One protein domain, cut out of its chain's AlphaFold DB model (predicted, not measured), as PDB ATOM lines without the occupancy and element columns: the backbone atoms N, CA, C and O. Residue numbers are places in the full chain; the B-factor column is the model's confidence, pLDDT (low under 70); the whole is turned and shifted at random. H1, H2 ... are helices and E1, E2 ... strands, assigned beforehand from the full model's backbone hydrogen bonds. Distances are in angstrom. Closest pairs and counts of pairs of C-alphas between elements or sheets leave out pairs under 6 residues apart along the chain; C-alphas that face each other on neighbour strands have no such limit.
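Overview. This is residues 66 to 168 of the 172 residues of an uncharacterized protein of Algoriphagus faecimaris (UniProt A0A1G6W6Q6). Two small antiparallel sheets meet only loosely, near E5, and a pair of helices, H1 and H2, set nearly at right angles, makes a head beyond one end of the first sheet. A loop, residues 154 to 161, sticks out from the second sheet, and the outline is flat, spanning 47 by 43 by 17 A. The printed part has 103 residues, with two named helices and seven named strands in the order E1 E2 H1 H2 E3 E4 E5 E6 E7. The sheets run E1 - E2 - E3 - E4 and E5 - E6 - E7, both antiparallel. The class is mixed, and the whole is loose, with a radius of gyration of the C-alphas of 16.5 A.

Arrangement. E1, residues 69 to 76, and E2, residues 79 to 85, form a hairpin at 160 degrees, with N 74 and O 81 2.9 A apart, within hydrogen-bond range. H1, residues 91 to 98, touches H2, residues 104 to 114; their closest C-alphas, of Asn 93 and Gly 106, are 5.7 A apart, and their lines are only just about perpendicular, at 70.3 degrees. In both helices every O i to N i+4 pair is within hydrogen-bond range. H2 is not on the first sheet, but only just, with 4 pairs of C-alphas within 10 A. E3, residues 117 to 122, is antiparallel to E2, with N 82 and O 119 at 2.9 A. E4, residues 127 to 129, forms a hairpin with E3, with N 120 and O 128 at 2.8 A. E5, residues 135 to 143, bends by 106 degrees at residue 138. The closest C-alphas of E1 and E5, of Glu 74 and Ile 142, are 7.2 A apart. E5, E6, residues 146 to 151, and E7, residues 164 to 167, form a meander, each strand the antiparallel neighbour of the one before; N 141 and O 148 are 2.9 A apart, N 165 and O 149 also 2.9 A. This sheet is strongly twisted, only just, with C-alphas up to 4.5 A off its best plane. H1 is apart from E5, E6 and E7.

Along the chain. E1 begins at C-alpha 69 at (-10.460, 10.271, 2.740) and is 20.5 A long; E2 is 19.9 A. H1 is 10.4 A and H2 15.4 A. E3 is 16.5 A, E4 6.8 A, E5 16.4 A and E6 15.3 A. E7, 10.5 A, ends at C-alpha 167 at (-6.307, 7.737, 28.193).

Size, cuts and confidence. The C-alphas of Glu 101 and Glu 144, the two farthest apart, are 47.2 A apart. The printed part has no cut. The link from E6 to E7 is long, with 12 residues. The model's pLDDT is under 70 at residues 158 to 163.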
ATOM      1  N   PHE A  66     -13.180  19.129  -1.219       84.62
ATOM      2  CA  PHE A  66     -13.508  18.459   0.046       84.62
ATOM      3  C   PHE A  66     -13.637  16.936  -0.127       84.62
ATOM      4  O   PHE A  66     -14.717  16.370   0.055       84.62
ATOM      5  N   PRO A  67     -12.538  16.241  -0.460       82.81
ATOM      6  CA  PRO A  67     -12.578  14.807  -0.701       82.81
ATOM      7  C   PRO A  67     -12.843  14.021   0.588       82.81
ATOM      8  O   PRO A  67     -12.262  14.301   1.644       82.81
ATOM      9  N   ALA A  68     -13.637  12.954   0.473       86.50
ATOM     10  CA  ALA A  68     -13.696  11.932   1.511       86.50
ATOM     11  C   ALA A  68     -12.397  11.127   1.480       86.50
ATOM     12  O   ALA A  68     -11.926  10.771   0.393       86.50
ATOM     13  N   ARG A  69     -11.781  10.904   2.646       87.19
ATOM     14  CA  ARG A  69     -10.460  10.271   2.740       87.19
ATOM     15  C   ARG A  69     -10.249   9.522   4.029       87.19
ATOM     16  O   ARG A  69     -10.534  10.059   5.090       87.19
ATOM     17  N   ILE A  70      -9.647   8.349   3.927       89.12
ATOM     18  CA  ILE A  70      -9.040   7.648   5.053       89.12
ATOM     19  C   ILE A  70      -7.703   8.326   5.343       89.12
ATOM     20  O   ILE A  70      -6.863   8.479   4.454       89.12
ATOM     21  N   GLN A  71      -7.540   8.792   6.574       88.31
ATOM     22  CA  GLN A  71      -6.411   9.609   7.011       88.31
ATOM     23  C   GLN A  71      -5.417   8.807   7.848       88.31
ATOM     24  O   GLN A  71      -4.214   9.013   7.714       88.31
ATOM     25  N   ALA A  72      -5.914   7.895   8.683       88.69
ATOM     26  CA  ALA A  72      -5.089   7.051   9.538       88.69
ATOM     27  C   ALA A  72      -5.792   5.727   9.857       88.69
ATOM     28  O   ALA A  72      -7.024   5.669   9.899       88.69
ATOM     29  N   LEU A  73      -4.984   4.697  10.106       90.94
ATOM     30  CA  LEU A  73      -5.393   3.399  10.633       90.94
ATOM     31  C   LEU A  73      -4.380   3.009  11.715       90.94
ATOM     32  O   LEU A  73      -3.261   2.613  11.399       90.94
ATOM     33  N   GLU A  74      -4.767   3.161  12.976       90.56
ATOM     34  CA  GLU A  74      -3.899   2.930  14.133       90.56
ATOM     35  C   GLU A  74      -4.325   1.653  14.855       90.56
ATOM     36  O   GLU A  74      -5.496   1.500  15.200       90.56
ATOM     37  N   ALA A  75      -3.391   0.735  15.095       87.94
ATOM     38  CA  ALA A  75      -3.678  -0.479  15.852       87.94
ATOM     39  C   ALA A  75      -3.908  -0.150  17.335       87.94
ATOM     40  O   ALA A  75      -3.163   0.626  17.937       87.94
ATOM     41  N   VAL A  76      -4.935  -0.759  17.921       87.81
ATOM     42  CA  VAL A  76      -5.268  -0.660  19.346       87.81
ATOM     43  C   VAL A  76      -5.688  -2.033  19.872       87.81
ATOM     44  O   VAL A  76      -5.827  -2.993  19.112       87.81
ATOM     45  N   GLU A  77      -5.899  -2.150  21.182       82.88
ATOM     46  CA  GLU A  77      -6.389  -3.394  21.770       82.88
ATOM     47  C   GLU A  77      -7.698  -3.840  21.086       82.88
ATOM     48  O   GLU A  77      -8.665  -3.082  21.016       82.88
ATOM     49  N   ASN A  78      -7.718  -5.078  20.583       83.62
ATOM     50  CA  ASN A  78      -8.863  -5.719  19.922       83.62
ATOM     51  C   ASN A  78      -9.328  -5.101  18.585       83.62
ATOM     52  O   ASN A  78     -10.400  -5.466  18.101       83.62
ATOM     53  N   GLY A  79      -8.549  -4.218  17.949       90.06
ATOM     54  CA  GLY A  79      -8.930  -3.667  16.646       90.06
ATOM     55  C   GLY A  79      -8.085  -2.485  16.186       90.06
ATOM     56  O   GLY A  79      -6.875  -2.429  16.408       90.06
ATOM     57  N   PHE A  80      -8.739  -1.533  15.525       92.00
ATOM     58  CA  PHE A  80      -8.101  -0.360  14.939       92.00
ATOM     59  C   PHE A  80      -8.920   0.902  15.181       92.00
ATOM     60  O   PHE A  80     -10.148   0.872  15.194       92.00
ATOM     61  N   LEU A  81      -8.240   2.038  15.289       92.81
ATOM     62  CA  LEU A  81      -8.851   3.349  15.128       92.81
ATOM     63  C   LEU A  81      -8.647   3.827  13.699       92.81
ATOM     64  O   LEU A  81      -7.516   3.980  13.239       92.81
ATOM     65  N   LEU A  82      -9.751   4.088  13.008       93.25
ATOM     66  CA  LEU A  82      -9.757   4.592  11.643       93.25
ATOM     67  C   LEU A  82     -10.232   6.043  11.651       93.25
ATOM     68  O   LEU A  82     -11.376   6.330  12.002       93.25
ATOM     69  N   SER A  83      -9.347   6.955  11.248       92.38
ATOM     70  CA  SER A  83      -9.663   8.378  11.074       92.38
ATOM     71  C   SER A  83      -9.971   8.674   9.613       92.38
ATOM     72  O   SER A  83      -9.219   8.256   8.730       92.38
ATOM     73  N   TYR A  84     -11.048   9.406   9.337       91.56
ATOM     74  CA  TYR A  84     -11.460   9.744   7.978       91.56
ATOM     75  C   TYR A  84     -12.183  11.093   7.881       91.56
ATOM     76  O   TYR A  84     -12.847  11.525   8.817       91.56
ATOM     77  N   SER A  85     -12.088  11.758   6.731       90.31
ATOM     78  CA  SER A  85     -12.942  12.895   6.363       90.31
ATOM     79  C   SER A  85     -14.049  12.450   5.415       90.31
ATOM     80  O   SER A  85     -13.898  11.478   4.671       90.31
ATOM     81  N   THR A  86     -15.158  13.185   5.413       89.31
ATOM     82  CA  THR A  86     -16.295  12.959   4.511       89.31
ATOM     83  C   THR A  86     -16.438  14.089   3.506       89.31
ATOM     84  O   THR A  86     -15.908  15.180   3.715       89.31
ATOM     85  N   ARG A  87     -17.188  13.833   2.432       86.38
ATOM     86  CA  ARG A  87     -17.666  14.890   1.539       86.38
ATOM     87  C   ARG A  87     -18.781  15.695   2.223       86.38
ATOM     88  O   ARG A  87     -19.432  15.163   3.129       86.38
ATOM     89  N   PRO A  88     -19.011  16.954   1.816       88.06
ATOM     90  CA  PRO A  88     -20.199  17.692   2.225       88.06
ATOM     91  C   PRO A  88     -21.454  16.942   1.771       88.06
ATOM     92  O   PRO A  88     -21.516  16.480   0.633       88.06
ATOM     93  N   LEU A  89     -22.435  16.819   2.659       86.75
ATOM     94  CA  LEU A  89     -23.719  16.173   2.381       86.75
ATOM     95  C   LEU A  89     -24.721  17.168   1.779       86.75
ATOM     96  O   LEU A  89     -25.639  16.773   1.063       86.75
ATOM     97  N   ASP A  90     -24.552  18.461   2.068       89.31
ATOM     98  CA  ASP A  90     -25.353  19.535   1.485       89.31
ATOM     99  C   ASP A  90     -24.844  19.909   0.082       89.31
ATOM    100  O   ASP A  90     -23.942  20.737  -0.092       89.31
ATOM    101  N   GLU A  91     -25.438  19.282  -0.936       88.25
ATOM    102  CA  GLU A  91     -25.066  19.487  -2.340       88.25
ATOM    103  C   GLU A  91     -25.271  20.936  -2.828       88.25
ATOM    104  O   GLU A  91     -24.507  21.396  -3.681       88.25
ATOM    105  N   ASP A  92     -26.259  21.679  -2.303       90.12
ATOM    106  CA  ASP A  92     -26.511  23.072  -2.714       90.12
ATOM    107  C   ASP A  92     -25.399  23.984  -2.197       90.12
ATOM    108  O   ASP A  92     -24.765  24.711  -2.969       90.12
ATOM    109  N   ASN A  93     -25.092  23.900  -0.900       88.88
ATOM    110  CA  ASN A  93     -23.989  24.660  -0.318       88.88
ATOM    111  C   ASN A  93     -22.645  24.285  -0.953       88.88
ATOM    112  O   ASN A  93     -21.835  25.173  -1.242       88.88
ATOM    113  N   TYR A  94     -22.420  22.999  -1.232       88.94
ATOM    114  CA  TYR A  94     -21.217  22.537  -1.919       88.94
ATOM    115  C   TYR A  94     -21.105  23.102  -3.345       88.94
ATOM    116  O   TYR A  94     -20.058  23.636  -3.722       88.94
ATOM    117  N   THR A  95     -22.197  23.089  -4.116       89.12
ATOM    118  CA  THR A  95     -22.244  23.669  -5.470       89.12
ATOM    119  C   THR A  95     -21.957  25.170  -5.446       89.12
ATOM    120  O   THR A  95     -21.144  25.670  -6.228       89.12
ATOM    121  N   ARG A  96     -22.560  25.903  -4.503       90.56
ATOM    122  CA  ARG A  96     -22.282  27.333  -4.302       90.56
ATOM    123  C   ARG A  96     -20.822  27.582  -3.948       90.56
ATOM    124  O   ARG A  96     -20.248  28.558  -4.422       90.56
ATOM    125  N   TYR A  97     -20.196  26.716  -3.151       89.38
ATOM    126  CA  TYR A  97     -18.770  26.828  -2.847       89.38
ATOM    127  C   TYR A  97     -17.903  26.689  -4.101       89.38
ATOM    128  O   TYR A  97     -17.070  27.560  -4.353       89.38
ATOM    129  N   ILE A  98     -18.138  25.656  -4.919       86.88
ATOM    130  CA  ILE A  98     -17.414  25.444  -6.186       86.88
ATOM    131  C   ILE A  98     -17.558  26.667  -7.106       86.88
ATOM    132  O   ILE A  98     -16.576  27.131  -7.691       86.88
ATOM    133  N   ASN A  99     -18.758  27.249  -7.165       89.31
ATOM    134  CA  ASN A  99     -19.050  28.440  -7.964       89.31
ATOM    135  C   ASN A  99     -18.537  29.757  -7.347       89.31
ATOM    136  O   ASN A  99     -18.675  30.807  -7.969       89.31
ATOM    137  N   LYS A 100     -17.907  29.723  -6.163       88.44
ATOM    138  CA  LYS A 100     -17.439  30.897  -5.393       88.44
ATOM    139  C   LYS A 100     -18.566  31.833  -4.926       88.44
ATOM    140  O   LYS A 100     -18.363  33.033  -4.763       88.44
ATOM    141  N   GLU A 101     -19.735  31.264  -4.663       92.00
ATOM    142  CA  GLU A 101     -20.966  31.931  -4.217       92.00
ATOM    143  C   GLU A 101     -21.373  31.530  -2.784       92.00
ATOM    144  O   GLU A 101     -22.444  31.907  -2.301       92.00
ATOM    145  N   ALA A 102     -20.543  30.748  -2.086       88.88
ATOM    146  CA  ALA A 102     -20.831  30.311  -0.723       88.88
ATOM    147  C   ALA A 102     -20.884  31.486   0.265       88.88
ATOM    148  O   ALA A 102     -20.026  32.372   0.280       88.88
ATOM    149  N   THR A 103     -21.882  31.454   1.147       92.69
ATOM    150  CA  THR A 103     -21.961  32.371   2.286       92.69
ATOM    151  C   THR A 103     -20.990  31.937   3.384       92.69
ATOM    152  O   THR A 103     -20.550  30.786   3.433       92.69
ATOM    153  N   ALA A 104     -20.679  32.842   4.316       91.81
ATOM    154  CA  ALA A 104     -19.850  32.502   5.474       91.81
ATOM    155  C   ALA A 104     -20.453  31.357   6.309       91.81
ATOM    156  O   ALA A 104     -19.713  30.529   6.839       91.81
ATOM    157  N   ASP A 105     -21.782  31.292   6.412       92.06
ATOM    158  CA  ASP A 105     -22.471  30.235   7.153       92.06
ATOM    159  C   ASP A 105     -22.499  28.913   6.377       92.06
ATOM    160  O   ASP A 105     -22.212  27.874   6.966       92.06
ATOM    161  N   GLY A 106     -22.708  28.951   5.055       91.12
ATOM    162  CA  GLY A 106     -22.591  27.762   4.200       91.12
ATOM    163  C   GLY A 106     -21.177  27.175   4.225       91.12
ATOM    164  O   GLY A 106     -21.001  25.967   4.359       91.12
ATOM    165  N   PHE A 107     -20.147  28.026   4.218       89.88
ATOM    166  CA  PHE A 107     -18.765  27.571   4.378       89.88
ATOM    167  C   PHE A 107     -18.515  26.939   5.756       89.88
ATOM    168  O   PHE A 107     -17.892  25.884   5.843       89.88
ATOM    169  N   LYS A 108     -19.025  27.530   6.846       91.75
ATOM    170  CA  LYS A 108     -18.915  26.928   8.188       91.75
ATOM    171  C   LYS A 108     -19.601  25.565   8.268       91.75
ATOM    172  O   LYS A 108     -19.064  24.677   8.926       91.75
ATOM    173  N   GLN A 109     -20.755  25.409   7.619       91.62
ATOM    174  CA  GLN A 109     -21.470  24.139   7.550       91.62
ATOM    175  C   GLN A 109     -20.643  23.080   6.810       91.62
ATOM    176  O   GLN A 109     -20.392  22.019   7.371       91.62
ATOM    177  N   ILE A 110     -20.118  23.403   5.622       91.25
ATOM    178  CA  ILE A 110     -19.216  22.520   4.865       91.25
ATOM    179  C   ILE A 110     -18.019  22.089   5.719       91.25
ATOM    180  O   ILE A 110     -17.687  20.907   5.790       91.25
ATOM    181  N   ILE A 111     -17.382  23.031   6.422       89.62
ATOM    182  CA  ILE A 111     -16.259  22.716   7.311       89.62
ATOM    183  C   ILE A 111     -16.694  21.802   8.459       89.62
ATOM    184  O   ILE A 111     -15.939  20.918   8.839       89.62
ATOM    185  N   ALA A 112     -17.883  21.991   9.030       88.81
ATOM    186  CA  ALA A 112     -18.383  21.118  10.086       88.81
ATOM    187  C   ALA A 112     -18.657  19.691   9.578       88.81
ATOM    188  O   ALA A 112     -18.304  18.733  10.260       88.81
ATOM    189  N   GLU A 113     -19.230  19.549   8.382       89.75
ATOM    190  CA  GLU A 113     -19.550  18.254   7.769       89.75
ATOM    191  C   GLU A 113     -18.302  17.465   7.357       89.75
ATOM    192  O   GLU A 113     -18.282  16.241   7.482       89.75
ATOM    193  N   THR A 114     -17.262  18.161   6.895       88.81
ATOM    194  CA  THR A 114     -16.021  17.577   6.347       88.81
ATOM    195  C   THR A 114     -14.917  17.377   7.385       88.81
ATOM    196  O   THR A 114     -13.840  16.876   7.051       88.81
ATOM    197  N   ARG A 115     -15.162  17.753   8.650       87.50
ATOM    198  CA  ARG A 115     -14.207  17.527   9.740       87.50
ATOM    199  C   ARG A 115     -13.826  16.047   9.848       87.50
ATOM    200  O   ARG A 115     -14.693  15.191   9.652       87.50
ATOM    201  N   PRO A 116     -12.559  15.748  10.196       88.62
ATOM    202  CA  PRO A 116     -12.140  14.394  10.518       88.62
ATOM    203  C   PRO A 116     -13.033  13.763  11.586       88.62
ATOM    204  O   PRO A 116     -13.407  14.404  12.568       88.62
ATOM    205  N   LYS A 117     -13.366  12.496  11.371       89.38
ATOM    206  CA  LYS A 117     -14.117  11.618  12.266       89.38
ATOM    207  C   LYS A 117     -13.247  10.409  12.553       89.38
ATOM    208  O   LYS A 117     -12.478   9.996  11.689       89.38
ATOM    209  N   THR A 118     -13.392   9.826  13.734       91.94
ATOM    210  CA  THR A 118     -12.696   8.586  14.086       91.94
ATOM    211  C   THR A 118     -13.704   7.543  14.532       91.94
ATOM    212  O   THR A 118     -14.630   7.850  15.281       91.94
ATOM    213  N   VAL A 119     -13.516   6.315  14.064       93.19
ATOM    214  CA  VAL A 119     -14.306   5.144  14.446       93.19
ATOM    215  C   VAL A 119     -13.384   4.024  14.904       93.19
ATOM    216  O   VAL A 119     -12.209   3.983  14.531       93.19
ATOM    217  N   PHE A 120     -13.926   3.113  15.699       93.56
ATOM    218  CA  PHE A 120     -13.283   1.854  16.028       93.56
ATOM    219  C   PHE A 120     -13.709   0.798  15.006       93.56
ATOM    220  O   PHE A 120     -14.883   0.699  14.649       93.56
ATOM    221  N   LEU A 121     -12.736   0.039  14.522       93.56
ATOM    222  CA  LEU A 121     -12.904  -1.056  13.583       93.56
ATOM    223  C   LEU A 121     -12.437  -2.335  14.271       93.56
ATOM    224  O   LEU A 121     -11.262  -2.441  14.626       93.56
ATOM    225  N   ASP A 122     -13.328  -3.303  14.457       90.25
ATOM    226  CA  ASP A 122     -12.924  -4.605  14.991       90.25
ATOM    227  C   ASP A 122     -12.213  -5.464  13.923       90.25
ATOM    228  O   ASP A 122     -12.128  -5.111  12.741       90.25
ATOM    229  N   SER A 123     -11.702  -6.629  14.325       82.12
ATOM    230  CA  SER A 123     -11.048  -7.578  13.409       82.12
ATOM    231  C   SER A 123     -11.970  -8.137  12.320       82.12
ATOM    232  O   SER A 123     -11.497  -8.720  11.346       82.12
ATOM    233  N   GLU A 124     -13.284  -7.994  12.484       86.06
ATOM    234  CA  GLU A 124     -14.285  -8.391  11.504       86.06
ATOM    235  C   GLU A 124     -14.694  -7.225  10.599       86.06
ATOM    236  O   GLU A 124     -15.581  -7.400   9.772       86.06
ATOM    237  N   ALA A 125     -14.055  -6.058  10.687       88.19
ATOM    238  CA  ALA A 125     -14.408  -4.844   9.956       88.19
ATOM    239  C   ALA A 125     -15.807  -4.279  10.277       88.19
ATOM    240  O   ALA A 125     -16.419  -3.611   9.439       88.19
ATOM    241  N   ASN A 126     -16.326  -4.541  11.475       92.56
ATOM    242  CA  ASN A 126     -17.503  -3.848  11.983       92.56
ATOM    243  C   ASN A 126     -17.084  -2.481  12.543       92.56
ATOM    244  O   ASN A 126     -16.031  -2.347  13.169       92.56
ATOM    245  N   VAL A 127     -17.909  -1.465  12.290       93.38
ATOM    246  CA  VAL A 127     -17.617  -0.066  12.618       93.38
ATOM    247  C   VAL A 127     -18.405   0.356  13.845       93.38
ATOM    248  O   VAL A 127     -19.634   0.269  13.853       93.38
ATOM    249  N   PHE A 128     -17.701   0.889  14.837       91.75
ATOM    250  CA  PHE A 128     -18.277   1.415  16.066       91.75
ATOM    251  C   PHE A 128     -17.912   2.896  16.217       91.75
ATOM    252  O   PHE A 128     -16.752   3.274  16.010       91.75
ATOM    253  N   PRO A 129     -18.876   3.767  16.552       88.69
ATOM    254  CA  PRO A 129     -18.573   5.161  16.836       88.69
ATOM    255  C   PRO A 129     -17.679   5.256  18.076       88.69
ATOM    256  O   PRO A 129     -17.859   4.518  19.042       88.69
ATOM    257  N   VAL A 130     -16.735   6.192  18.056       86.38
ATOM    258  CA  VAL A 130     -15.914   6.516  19.225       86.38
ATOM    259  C   VAL A 130     -16.250   7.926  19.674       86.38
ATOM    260  O   VAL A 130     -16.275   8.850  18.860       86.38
ATOM    261  N   ASP A 131     -16.481   8.092  20.973       81.38
ATOM    262  CA  ASP A 131     -16.675   9.404  21.579       81.38
ATOM    263  C   ASP A 131     -15.346   9.913  22.150       81.38
ATOM    264  O   ASP A 131     -14.905   9.517  23.235       81.38
ATOM    265  N   PHE A 132     -14.663  10.764  21.382       83.19
ATOM    266  CA  PHE A 132     -13.447  11.429  21.836       83.19
ATOM    267  C   PHE A 132     -13.772  12.742  22.557       83.19
ATOM    268  O   PHE A 132     -14.656  13.490  22.132       83.19
ATOM    269  N   PRO A 133     -13.014  13.102  23.611       83.56
ATOM    270  CA  PRO A 133     -13.094  14.447  24.165       83.56
ATOM    271  C   PRO A 133     -12.686  15.482  23.101       83.56
ATOM    272  O   PRO A 133     -11.921  15.152  22.202       83.56
ATOM    273  N   PRO A 134     -13.106  16.755  23.211       83.56
ATOM    274  CA  PRO A 134     -12.743  17.783  22.236       83.56
ATOM    275  C   PRO A 134     -11.221  17.932  22.062       83.56
ATOM    276  O   PRO A 134     -10.519  18.341  22.998       83.56
ATOM    277  N   MET A 135     -10.718  17.658  20.854       86.06
ATOM    278  CA  MET A 135      -9.286  17.694  20.544       86.06
ATOM    279  C   MET A 135      -8.925  18.915  19.696       86.06
ATOM    280  O   MET A 135      -9.722  19.442  18.915       86.06
ATOM    281  N   HIS A 136      -7.689  19.384  19.831       82.31
ATOM    282  CA  HIS A 136      -7.114  20.322  18.877       82.31
ATOM    283  C   HIS A 136      -6.863  19.581  17.559       82.31
ATOM    284  O   HIS A 136      -6.291  18.495  17.565       82.31
ATOM    285  N   TYR A 137      -7.334  20.149  16.447       79.06
ATOM    286  CA  TYR A 137      -7.318  19.541  15.105       79.06
ATOM    287  C   TYR A 137      -8.064  18.203  14.932       79.06
ATOM    288  O   TYR A 137      -8.002  17.644  13.841       79.06
ATOM    289  N   GLU A 138      -8.795  17.713  15.943       83.06
ATOM    290  CA  GLU A 138      -9.447  16.387  15.911       83.06
ATOM    291  C   GLU A 138      -8.455  15.234  15.634       83.06
ATOM    292  O   GLU A 138      -8.788  14.258  14.967       83.06
ATOM    293  N   SER A 139      -7.217  15.353  16.135       84.12
ATOM    294  CA  SER A 139      -6.123  14.400  15.891       84.12
ATOM    295  C   SER A 139      -5.530  13.833  17.181       84.12
ATOM    296  O   SER A 139      -5.469  14.529  18.197       84.12
ATOM    297  N   PHE A 140      -5.000  12.612  17.105       89.31
ATOM    298  CA  PHE A 140      -4.340  11.913  18.207       89.31
ATOM    299  C   PHE A 140      -3.143  11.089  17.709       89.31
ATOM    300  O   PHE A 140      -2.923  10.951  16.507       89.31
ATOM    301  N   GLN A 141      -2.373  10.535  18.643       88.12
ATOM    302  CA  GLN A 141      -1.346   9.521  18.387       88.12
ATOM    303  C   GLN A 141      -1.456   8.385  19.399       88.12
ATOM    304  O   GLN A 141      -1.826   8.618  20.550       88.12
ATOM    305  N   ILE A 142      -1.100   7.168  18.994       86.25
ATOM    306  CA  ILE A 142      -0.967   6.035  19.911       86.25
ATOM    307  C   ILE A 142       0.491   5.933  20.355       86.25
ATOM    308  O   ILE A 142       1.394   5.780  19.536       86.25
ATOM    309  N   ILE A 143       0.728   6.045  21.662       86.94
ATOM    310  CA  ILE A 143       2.055   5.923  22.277       86.94
ATOM    311  C   ILE A 143       1.901   5.028  23.504       86.94
ATOM    312  O   ILE A 143       1.106   5.348  24.386       86.94
ATOM    313  N   GLU A 144       2.652   3.924  23.558       84.75
ATOM    314  CA  GLU A 144       2.608   2.959  24.673       84.75
ATOM    315  C   GLU A 144       1.168   2.530  25.023       84.75
ATOM    316  O   GLU A 144       0.730   2.650  26.170       84.75
ATOM    317  N   ASP A 145       0.407   2.108  24.005       80.19
ATOM    318  CA  ASP A 145      -0.996   1.668  24.104       80.19
ATOM    319  C   ASP A 145      -1.970   2.718  24.669       80.19
ATOM    320  O   ASP A 145      -3.085   2.407  25.091       80.19
ATOM    321  N   LYS A 146      -1.569   3.993  24.671       84.69
ATOM    322  CA  LYS A 146      -2.400   5.113  25.116       84.69
ATOM    323  C   LYS A 146      -2.623   6.103  23.995       84.69
ATOM    324  O   LYS A 146      -1.701   6.491  23.275       84.69
ATOM    325  N   ILE A 147      -3.851   6.592  23.934       86.94
ATOM    326  CA  ILE A 147      -4.234   7.660  23.021       86.94
ATOM    327  C   ILE A 147      -3.737   8.964  23.614       86.94
ATOM    328  O   ILE A 147      -4.142   9.313  24.717       86.94
ATOM    329  N   HIS A 148      -2.879   9.665  22.888       88.94
ATOM    330  CA  HIS A 148      -2.373  10.982  23.233       88.94
ATOM    331  C   HIS A 148      -3.024  12.023  22.337       88.94
ATOM    332  O   HIS A 148      -2.994  11.899  21.112       88.94
ATOM    333  N   TRP A 149      -3.593  13.064  22.933       88.62
ATOM    334  CA  TRP A 149      -4.207  14.158  22.189       88.62
ATOM    335  C   TRP A 149      -3.925  15.498  22.851       88.62
ATOM    336  O   TRP A 149      -3.644  15.601  24.048       88.62
ATOM    337  N   MET A 150      -4.035  16.552  22.053       87.38
ATOM    338  CA  MET A 150      -4.017  17.916  22.556       87.38
ATOM    339  C   MET A 150      -5.442  18.378  22.818       87.38
ATOM    340  O   MET A 150      -6.316  18.223  21.966       87.38
ATOM    341  N   LYS A 151      -5.686  18.998  23.971       84.75
ATOM    342  CA  LYS A 151      -6.971  19.655  24.230       84.75
ATOM    343  C   LYS A 151      -7.120  20.884  23.339       84.75
ATOM    344  O   LYS A 151      -6.168  21.629  23.117       84.75
ATOM    345  N   LYS A 152      -8.344  21.117  22.872       82.44
ATOM    346  CA  LYS A 152      -8.692  22.332  22.135       82.44
ATOM    347  C   LYS A 152      -8.462  23.591  23.001       82.44
ATOM    348  O   LYS A 152      -9.003  23.645  24.108       82.44
ATOM    349  N   PRO A 153      -7.706  24.598  22.525       79.69
ATOM    350  CA  PRO A 153      -7.447  25.814  23.289       79.69
ATOM    351  C   PRO A 153      -8.713  26.668  23.436       79.69
ATOM    352  O   PRO A 153      -9.560  26.712  22.535       79.69
ATOM    353  N   ASN A 154      -8.825  27.370  24.564       79.06
ATOM    354  CA  ASN A 154      -9.881  28.352  24.781       79.06
ATOM    355  C   ASN A 154      -9.571  29.632  23.984       79.06
ATOM    356  O   ASN A 154      -8.456  30.150  24.067       79.06
ATOM    357  N   PRO A 155     -10.529  30.180  23.216       73.25
ATOM    358  CA  PRO A 155     -10.316  31.436  22.507       73.25
ATOM    359  C   PRO A 155     -10.007  32.588  23.475       73.25
ATOM    360  O   PRO A 155     -10.808  32.876  24.359       73.25
ATOM    361  N   GLY A 156      -8.881  33.277  23.272       70.19
ATOM    362  CA  GLY A 156      -8.499  34.461  24.053       70.19
ATOM    363  C   GLY A 156      -7.631  34.187  25.285       70.19
ATOM    364  O   GLY A 156      -7.206  35.142  25.928       70.19
ATOM    365  N   GLU A 157      -7.328  32.924  25.584       72.88
ATOM    366  CA  GLU A 157      -6.261  32.548  26.516       72.88
ATOM    367  C   GLU A 157      -4.975  32.334  25.701       72.88
ATOM    368  O   GLU A 157      -5.014  31.686  24.648       72.88
ATOM    369  N   GLU A 158      -3.839  32.903  26.131       61.81
ATOM    370  CA  GLU A 158      -2.553  32.476  25.571       61.81
ATOM    371  C   GLU A 158      -2.421  30.976  25.830       61.81
ATOM    372  O   GLU A 158      -2.642  30.508  26.948       61.81
ATOM    373  N   ALA A 159      -2.106  30.218  24.781       62.00
ATOM    374  CA  ALA A 159      -1.829  28.793  24.884       62.00
ATOM    375  C   ALA A 159      -0.450  28.600  25.536       62.00
ATOM    376  O   ALA A 159       0.492  28.120  24.904       62.00
ATOM    377  N   GLU A 160      -0.304  29.049  26.779       47.75
ATOM    378  CA  GLU A 160       0.821  28.687  27.618       47.75
ATOM    379  C   GLU A 160       0.654  27.198  27.944       47.75
ATOM    380  O   GLU A 160      -0.313  26.787  28.579       47.75
ATOM    381  N   GLU A 161       1.591  26.398  27.434       53.00
ATOM    382  CA  GLU A 161       1.709  24.946  27.611       53.00
ATOM    383  C   GLU A 161       0.790  24.091  26.716       53.00
ATOM    384  O   GLU A 161      -0.412  23.918  26.936       53.00
ATOM    385  N   PHE A 162       1.393  23.458  25.700       58.53
ATOM    386  CA  PHE A 162       0.786  22.353  24.954       58.53
ATOM    387  C   PHE A 162       0.538  21.195  25.933       58.53
ATOM    388  O   PHE A 162       1.409  20.363  26.182       58.53
ATOM    389  N   THR A 163      -0.645  21.174  26.543       63.69
ATOM    390  CA  THR A 163      -1.016  20.120  27.485       63.69
ATOM    391  C   THR A 163      -1.469  18.903  26.690       63.69
ATOM    392  O   THR A 163      -2.514  18.922  26.031       63.69
ATOM    393  N   VAL A 164      -0.660  17.848  26.743       73.88
ATOM    394  CA  VAL A 164      -0.989  16.539  26.177       73.88
ATOM    395  C   VAL A 164      -1.735  15.732  27.229       73.88
ATOM    396  O   VAL A 164      -1.288  15.602  28.367       73.88
ATOM    397  N   TYR A 165      -2.877  15.189  26.835       78.12
ATOM    398  CA  TYR A 165      -3.686  14.290  27.647       78.12
ATOM    399  C   TYR A 165      -3.527  12.865  27.132       78.12
ATOM    400  O   TYR A 165      -3.256  12.668  25.947       78.12
ATOM    401  N   TRP A 166      -3.707  11.883  28.019       78.06
ATOM    402  CA  TRP A 166      -3.707  10.472  27.648       78.06
ATOM    403  C   TRP A 166      -4.813   9.682  28.340       78.06
ATOM    404  O   TRP A 166      -5.258  10.018  29.440       78.06
ATOM    405  N   GLY A 167      -5.240   8.598  27.700       76.88
ATOM    406  CA  GLY A 167      -6.307   7.737  28.193       76.88
ATOM    407  C   GLY A 167      -6.399   6.421  27.429       76.88
ATOM    408  O   GLY A 167      -5.697   6.214  26.439       76.88
ATOM    409  N   ALA A 168      -7.266   5.538  27.922       74.19
ATOM    410  CA  ALA A 168      -7.653   4.310  27.235       74.19
ATOM    411  C   ALA A 168      -8.904   4.562  26.384       74.19
ATOM    412  O   ALA A 168      -9.749   5.385  26.756       74.19
TER     413      ALA A 168